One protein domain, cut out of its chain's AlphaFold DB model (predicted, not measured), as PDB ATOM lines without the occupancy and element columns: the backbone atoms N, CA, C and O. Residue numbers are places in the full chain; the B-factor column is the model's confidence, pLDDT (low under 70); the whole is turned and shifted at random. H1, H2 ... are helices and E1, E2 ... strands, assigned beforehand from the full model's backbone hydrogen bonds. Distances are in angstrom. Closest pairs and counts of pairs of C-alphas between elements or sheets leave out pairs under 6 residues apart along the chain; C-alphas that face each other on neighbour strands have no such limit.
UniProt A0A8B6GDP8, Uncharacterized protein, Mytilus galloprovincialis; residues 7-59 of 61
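What this domain is: This is residues 7 to 59 of the 61 residues of an uncharacterized protein of Mytilus galloprovincialis (UniProt A0A8B6GDP8). A long two-stranded hairpin, E1 and E2, makes a narrow ribbon; past the sharp bend in E2 at residue 39, the last part of E2 lies between the short strand E3 and the single helix H1. The sheet is twisted, and after E3 the chain runs on along E2, where residues 57 to 58 make a short antiparallel pairing with residues 35 to 36 of E2. The printed part has 53 residues, with one named helix and three named strands in the order H1 E1 E2 E3; the sheet runs E1 E2 E3, antiparallel, and the class is mixed, helices and strands. The whole is loose, with a radius of gyration of the C-alphas of 13.2 A and spans of 41 by 20 by 15 A.

How they stand to each other: E2, residues 32 to 42, is the inner strand of the sheet and bends by 82 degrees at residue 39. E1, residues 19 to 26, is an edge strand and forms an antiparallel hairpin with E2, at 154 degrees between their directions. Across it N 23 and O 35 are 2.9 A apart and N 37 and O 21 are 2.8 A apart, within hydrogen-bond range. E3, residues 51 to 54, is the other edge strand and forms a second antiparallel hairpin with E2, at 115 degrees. Here N 41 and O 52 are 2.9 A apart, within hydrogen-bond range, and the C-alphas of Phe 40 and Ala 53, which face each other, are 4.6 A apart. E1, E2 and E3 make a meander, each strand the antiparallel neighbour of the one before. H1, residues 7 to 15, is on the sheet and stands at the sheet's level, with a height over the sheet of 1.4 A. Its closest C-alphas to E2 are those of His 11 and Val 42, 4.8 A apart. In H1 every O i to N i+4 pair is within hydrogen-bond range.

Where its parts are: E2 measures 26.1 A from C-alpha 32 at (-195.994, -50.673, 48.246) to C-alpha 42 at (-194.037, -31.845, 30.319). E1 measures 23.3 A, H1 11.9 A and E3 10.2 A from first to last C-alpha. H1 begins with C-alpha 7 at (-187.158, -34.704, 28.878), and E3 ends with C-alpha 54 at (-203.487, -32.731, 38.314).

The domain as a whole: The two C-alphas farthest apart, those of Asp 29 and Ser 46, are 41.0 A apart. The printed part has no cut. The links H1 to E1 and E1 to E2 are tight, E2 to E3 is short, and no link is long. The mean pLDDT of the printed part is 91.6; residues 56 to 59 are under 70.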
ATOM      1  N   ASN A   7    -186.026 -35.620  28.730       95.12
ATOM      2  CA  ASN A   7    -187.158 -34.704  28.878       95.12
ATOM      3  C   ASN A   7    -187.785 -34.294  27.537       95.12
ATOM      4  O   ASN A   7    -188.996 -34.111  27.474       95.12
ATOM      5  N   GLN A   8    -186.999 -34.197  26.457       95.81
ATOM      6  CA  GLN A   8    -187.527 -33.905  25.121       95.81
ATOM      7  C   GLN A   8    -188.429 -35.042  24.631       95.81
ATOM      8  O   GLN A   8    -189.482 -34.780  24.057       95.81
ATOM      9  N   ARG A   9    -188.065 -36.298  24.916       95.38
ATOM     10  CA  ARG A   9    -188.899 -37.462  24.582       95.38
ATOM     11  C   ARG A   9    -190.207 -37.463  25.375       95.38
ATOM     12  O   ARG A   9    -191.265 -37.688  24.798       95.38
ATOM     13  N   ILE A  10    -190.146 -37.165  26.675       96.19
ATOM     14  CA  ILE A  10    -191.337 -37.090  27.538       96.19
ATOM     15  C   ILE A  10    -192.240 -35.920  27.119       96.19
ATOM     16  O   ILE A  10    -193.461 -36.067  27.069       96.19
ATOM     17  N   HIS A  11    -191.655 -34.777  26.751       96.31
ATOM     18  CA  HIS A  11    -192.396 -33.661  26.171       96.31
ATOM     19  C   HIS A  11    -193.133 -34.091  24.898       96.31
ATOM     20  O   HIS A  11    -194.347 -33.934  24.827       96.31
ATOM     21  N   THR A  12    -192.440 -34.689  23.922       96.62
ATOM     22  CA  THR A  12    -193.071 -35.158  22.678       96.62
ATOM     23  C   THR A  12    -194.193 -36.163  22.945       96.62
ATOM     24  O   THR A  12    -195.256 -36.053  22.339       96.62
ATOM     25  N   LEU A  13    -193.994 -37.100  23.879       96.25
ATOM     26  CA  LEU A  13    -195.011 -38.079  24.268       96.25
ATOM     27  C   LEU A  13    -196.263 -37.407  24.847       96.25
ATOM     28  O   LEU A  13    -197.375 -37.696  24.418       96.25
ATOM     29  N   THR A  14    -196.085 -36.491  25.799       96.81
ATOM     30  CA  THR A  14    -197.207 -35.847  26.503       96.81
ATOM     31  C   THR A  14    -197.863 -34.712  25.712       96.81
ATOM     32  O   THR A  14    -199.006 -34.358  25.984       96.81
ATOM     33  N   ALA A  15    -197.181 -34.159  24.705       96.38
ATOM     34  CA  ALA A  15    -197.748 -33.183  23.776       96.38
ATOM     35  C   ALA A  15    -198.657 -33.825  22.713       96.38
ATOM     36  O   ALA A  15    -199.494 -33.135  22.136       96.38
ATOM     37  N   ALA A  16    -198.512 -35.131  22.456       95.25
ATOM     38  CA  ALA A  16    -199.320 -35.850  21.468       95.25
ATOM     39  C   ALA A  16    -200.784 -36.043  21.905       95.25
ATOM     40  O   ALA A  16    -201.653 -36.283  21.067       95.25
ATOM     41  N   GLY A  17    -201.076 -35.934  23.202       92.69
ATOM     42  CA  GLY A  17    -202.427 -36.077  23.728       92.69
ATOM     43  C   GLY A  17    -202.468 -36.139  25.248       92.69
ATOM     44  O   GLY A  17    -201.441 -36.159  25.928       92.69
ATOM     45  N   LYS A  18    -203.689 -36.183  25.793       93.38
ATOM     46  CA  LYS A  18    -203.906 -36.300  27.236       93.38
ATOM     47  C   LYS A  18    -203.184 -37.541  27.767       93.38
ATOM     48  O   LYS A  18    -203.442 -38.648  27.305       93.38
ATOM     49  N   SER A  19    -202.307 -37.334  28.742       95.88
ATOM     50  CA  SER A  19    -201.525 -38.392  29.379       95.88
ATOM     51  C   SER A  19    -201.840 -38.458  30.871       95.88
ATOM     52  O   SER A  19    -202.075 -37.429  31.504       95.88
ATOM     53  N   GLU A  20    -201.827 -39.664  31.426       94.19
ATOM     54  CA  GLU A  20    -201.895 -39.924  32.866       94.19
ATOM     55  C   GLU A  20    -200.518 -40.383  33.358       94.19
ATOM     56  O   GLU A  20    -199.757 -40.994  32.604       94.19
ATOM     57  N   LEU A  21    -200.195 -40.103  34.622       94.56
ATOM     58  CA  LEU A  21    -198.964 -40.577  35.260       94.56
ATOM     59  C   LEU A  21    -199.306 -41.462  36.455       94.56
ATOM     60  O   LEU A  21    -200.068 -41.052  37.329       94.56
ATOM     61  N   ARG A  22    -198.683 -42.640  36.522       94.50
ATOM     62  CA  ARG A  22    -198.645 -43.487  37.714       94.50
ATOM     63  C   ARG A  22    -197.201 -43.614  38.182       94.50
ATOM     64  O   ARG A  22    -196.333 -43.980  37.396       94.50
ATOM     65  N   VAL A  23    -196.967 -43.315  39.452       93.31
ATOM     66  CA  VAL A  23    -195.679 -43.522  40.113       93.31
ATOM     67  C   VAL A  23    -195.861 -44.642  41.121       93.31
ATOM     68  O   VAL A  23    -196.535 -44.446  42.127       93.31
ATOM     69  N   ASP A  24    -195.296 -45.809  40.828       93.88
ATOM     70  CA  ASP A  24    -195.216 -46.925  41.768       93.88
ATOM     71  C   ASP A  24    -193.980 -46.755  42.657       93.88
ATOM     72  O   ASP A  24    -192.892 -46.440  42.173       93.88
ATOM     73  N   MET A  25    -194.155 -46.945  43.961       92.50
ATOM     74  CA  MET A  25    -193.098 -46.814  44.960       92.50
ATOM     75  C   MET A  25    -193.168 -47.967  45.953       92.50
ATOM     76  O   MET A  25    -194.245 -48.485  46.248       92.50
ATOM     77  N   PHE A  26    -192.010 -48.371  46.458       92.94
ATOM     78  CA  PHE A  26    -191.893 -49.342  47.531       92.94
ATOM     79  C   PHE A  26    -190.788 -48.910  48.492       92.94
ATOM     80  O   PHE A  26    -189.836 -48.250  48.065       92.94
ATOM     81  N   ASP A  27    -190.933 -49.231  49.774       92.75
ATOM     82  CA  ASP A  27    -189.862 -49.051  50.754       92.75
ATOM     83  C   ASP A  27    -189.011 -50.322  50.904       92.75
ATOM     84  O   ASP A  27    -189.204 -51.321  50.207       92.75
ATOM     85  N   PHE A  28    -188.005 -50.264  51.777       96.25
ATOM     86  CA  PHE A  28    -187.097 -51.388  52.018       96.25
ATOM     87  C   PHE A  28    -187.752 -52.552  52.776       96.25
ATOM     88  O   PHE A  28    -187.189 -53.644  52.775       96.25
ATOM     89  N   ASP A  29    -188.921 -52.323  53.375       95.56
ATOM     90  CA  ASP A  29    -189.729 -53.313  54.090       95.56
ATOM     91  C   ASP A  29    -190.846 -53.883  53.187       95.56
ATOM     92  O   ASP A  29    -191.821 -54.464  53.669       95.56
ATOM     93  N   ASP A  30    -190.703 -53.730  51.863       90.69
ATOM     94  CA  ASP A  30    -191.645 -54.173  50.830       90.69
ATOM     95  C   ASP A  30    -193.047 -53.532  50.912       90.69
ATOM     96  O   ASP A  30    -193.979 -53.984  50.231       90.69
ATOM     97  N   TYR A  31    -193.231 -52.444  51.669       93.38
ATOM     98  CA  TYR A  31    -194.480 -51.689  51.630       93.38
ATOM     99  C   TYR A  31    -194.612 -50.997  50.277       93.38
ATOM    100  O   TYR A  31    -193.717 -50.274  49.851       93.38
ATOM    101  N   ARG A  32    -195.743 -51.201  49.594       92.62
ATOM    102  CA  ARG A  32    -195.994 -50.673  48.246       92.62
ATOM    103  C   ARG A  32    -197.015 -49.556  48.302       92.62
ATOM    104  O   ARG A  32    -198.042 -49.689  48.947       92.62
ATOM    105  N   ALA A  33    -196.796 -48.498  47.545       91.50
ATOM    106  CA  ALA A  33    -197.801 -47.476  47.308       91.50
ATOM    107  C   ALA A  33    -197.744 -47.027  45.851       91.50
ATOM    108  O   ALA A  33    -196.788 -47.305  45.122       91.50
ATOM    109  N   TYR A  34    -198.773 -46.311  45.416       91.50
ATOM    110  CA  TYR A  34    -198.725 -45.613  44.144       91.50
ATOM    111  C   TYR A  34    -199.378 -44.236  44.250       91.50
ATOM    112  O   TYR A  34    -200.266 -44.008  45.071       91.50
ATOM    113  N   ALA A  35    -198.935 -43.324  43.389       91.38
ATOM    114  CA  ALA A  35    -199.601 -42.053  43.137       91.38
ATOM    115  C   ALA A  35    -200.095 -42.024  41.691       91.38
ATOM    116  O   ALA A  35    -199.350 -42.386  40.776       91.38
ATOM    117  N   LYS A  36    -201.342 -41.597  41.472       92.62
ATOM    118  CA  LYS A  36    -201.915 -41.402  40.133       92.62
ATOM    119  C   LYS A  36    -202.233 -39.931  39.904       92.62
ATOM    120  O   LYS A  36    -202.765 -39.272  40.783       92.62
ATOM    121  N   TYR A  37    -201.944 -39.449  38.701       92.31
ATOM    122  CA  TYR A  37    -202.287 -38.112  38.229       92.31
ATOM    123  C   TYR A  37    -203.109 -38.240  36.948       92.31
ATOM    124  O   TYR A  37    -202.638 -38.795  35.954       92.31
ATOM    125  N   SER A  38    -204.332 -37.707  36.964       92.12
ATOM    126  CA  SER A  38    -205.296 -37.800  35.851       92.12
ATOM    127  C   SER A  38    -204.951 -36.907  34.651       92.12
ATOM    128  O   SER A  38    -205.585 -36.972  33.593       92.12
ATOM    129  N   SER A  39    -203.976 -36.022  34.834       92.44
ATOM    130  CA  SER A  39    -203.376 -35.199  33.795       92.44
ATOM    131  C   SER A  39    -201.894 -35.071  34.095       92.44
ATOM    132  O   SER A  39    -201.527 -34.759  35.229       92.44
ATOM    133  N   PHE A  40    -201.066 -35.308  33.086       96.06
ATOM    134  CA  PHE A  40    -199.620 -35.188  33.133       96.06
ATOM    135  C   PHE A  40    -199.114 -34.614  31.811       96.06
ATOM    136  O   PHE A  40    -199.417 -35.134  30.738       96.06
ATOM    137  N   ALA A  41    -198.332 -33.541  31.890       97.12
ATOM    138  CA  ALA A  41    -197.663 -32.960  30.739       97.12
ATOM    139  C   ALA A  41    -196.310 -32.369  31.126       97.12
ATOM    140  O   ALA A  41    -196.137 -31.818  32.218       97.12
ATOM    141  N   VAL A  42    -195.363 -32.449  30.195       97.19
ATOM    142  CA  VAL A  42    -194.037 -31.845  30.319       97.19
ATOM    143  C   VAL A  42    -193.878 -30.798  29.227       97.19
ATOM    144  O   VAL A  42    -194.098 -31.077  28.049       97.19
ATOM    145  N   GLY A  43    -193.522 -29.573  29.616       96.88
ATOM    146  CA  GLY A  43    -193.229 -28.486  28.684       96.88
ATOM    147  C   GLY A  43    -191.981 -28.748  27.830       96.88
ATOM    148  O   GLY A  43    -191.257 -29.713  28.042       96.88
ATOM    149  N   ASN A  44    -191.713 -27.889  26.854       96.12
ATOM    150  CA  ASN A  44    -190.517 -27.996  26.015       96.12
ATOM    151  C   ASN A  44    -189.278 -27.362  26.690       96.12
ATOM    152  O   ASN A  44    -189.331 -26.867  27.819       96.12
ATOM    153  N   ALA A  45    -188.152 -27.332  25.974       95.06
ATOM    154  CA  ALA A  45    -186.907 -26.751  26.474       95.06
ATOM    155  C   ALA A  45    -187.019 -25.260  26.857       95.06
ATOM    156  O   ALA A  45    -186.392 -24.847  27.827       95.06
ATOM    157  N   SER A  46    -187.836 -24.449  26.165       96.12
ATOM    158  CA  SER A  46    -187.961 -23.013  26.474       96.12
ATOM    159  C   SER A  46    -188.707 -22.740  27.779       96.12
ATOM    160  O   SER A  46    -188.545 -21.675  28.365       96.12
ATOM    161  N   THR A  47    -189.517 -23.691  28.254       97.06
ATOM    162  CA  THR A  47    -190.151 -23.627  29.582       97.06
ATOM    163  C   THR A  47    -189.362 -24.392  30.643       97.06
ATOM    164  O   THR A  47    -189.876 -24.615  31.739       97.06
ATOM    165  N   ASN A  48    -188.125 -24.802  30.333       96.00
ATOM    166  CA  ASN A  48    -187.296 -25.671  31.167       96.00
ATOM    167  C   ASN A  48    -188.012 -26.972  31.562       96.00
ATOM    168  O   ASN A  48    -187.884 -27.434  32.693       96.00
ATOM    169  N   TYR A  49    -188.779 -27.557  30.635       95.50
ATOM    170  CA  TYR A  49    -189.525 -28.797  30.859       95.50
ATOM    171  C   TYR A  49    -190.482 -28.733  32.055       95.50
ATOM    172  O   TYR A  49    -190.616 -29.693  32.813       95.50
ATOM    173  N   ARG A  50    -191.154 -27.587  32.232       97.31
ATOM    174  CA  ARG A  50    -192.110 -27.375  33.324       97.31
ATOM    175  C   ARG A  50    -193.128 -28.517  33.406       97.31
ATOM    176  O   ARG A  50    -193.811 -28.818  32.427       97.31
ATOM    177  N   LEU A  51    -193.252 -29.097  34.596       95.56
ATOM    178  CA  LEU A  51    -194.238 -30.120  34.921       95.56
ATOM    179  C   LEU A  51    -195.630 -29.504  35.104       95.56
ATOM    180  O   LEU A  51    -195.787 -28.491  35.788       95.56
ATOM    181  N   THR A  52    -196.641 -30.156  34.537       95.31
ATOM    182  CA  THR A  52    -198.058 -29.951  34.855       95.31
ATOM    183  C   THR A  52    -198.653 -31.295  35.258       95.31
ATOM    184  O   THR A  52    -198.583 -32.246  34.482       95.31
ATOM    185  N   ALA A  53    -199.224 -31.380  36.461       92.94
ATOM    186  CA  ALA A  53    -199.871 -32.587  36.961       92.94
ATOM    187  C   ALA A  53    -201.128 -32.226  37.769       92.94
ATOM    188  O   ALA A  53    -201.107 -31.244  38.512       92.94
ATOM    189  N   ALA A  54    -202.218 -32.987  37.620       88.31
ATOM    190  CA  ALA A  54    -203.487 -32.731  38.314       88.31
ATOM    191  C   ALA A  54    -203.996 -33.960  39.079       88.31
ATOM    192  O   ALA A  54    -203.742 -35.095  38.673       88.31
ATOM    193  N   ASN A  55    -204.752 -33.702  40.154       77.38
ATOM    194  CA  ASN A  55    -205.434 -34.699  40.987       77.38
ATOM    195  C   ASN A  55    -204.507 -35.808  41.509       77.38
ATOM    196  O   ASN A  55    -204.857 -36.981  41.449       77.38
ATOM    197  N   GLY A  56    -203.320 -35.429  41.987       66.62
ATOM    198  CA  GLY A  56    -202.376 -36.359  42.596       66.62
ATOM    199  C   GLY A  56    -202.752 -36.694  44.030       66.62
ATOM    200  O   GLY A  56    -202.631 -35.841  44.905       66.62
ATOM    201  N   ASN A  57    -203.152 -37.930  44.280       63.09
ATOM    202  CA  ASN A  57    -203.207 -38.527  45.605       63.09
ATOM    203  C   ASN A  57    -201.984 -39.436  45.772       63.09
ATOM    204  O   ASN A  57    -201.853 -40.457  45.101       63.09
ATOM    205  N   ALA A  58    -201.052 -39.026  46.632       57.06
ATOM    206  CA  ALA A  58    -199.997 -39.903  47.114       57.06
ATOM    207  C   ALA A  58    -200.553 -40.658  48.325       57.06
ATOM    208  O   ALA A  58    -200.764 -40.054  49.372       57.06
ATOM    209  N   GLY A  59    -200.812 -41.953  48.154       57.22
ATOM    210  CA  GLY A  59    -201.293 -42.819  49.226       57.22
ATOM    211  C   GLY A  59    -202.784 -43.126  49.138       57.22
ATOM    212  O   GLY A  59    -203.615 -42.348  49.591       57.22
TER     213      GLY A  59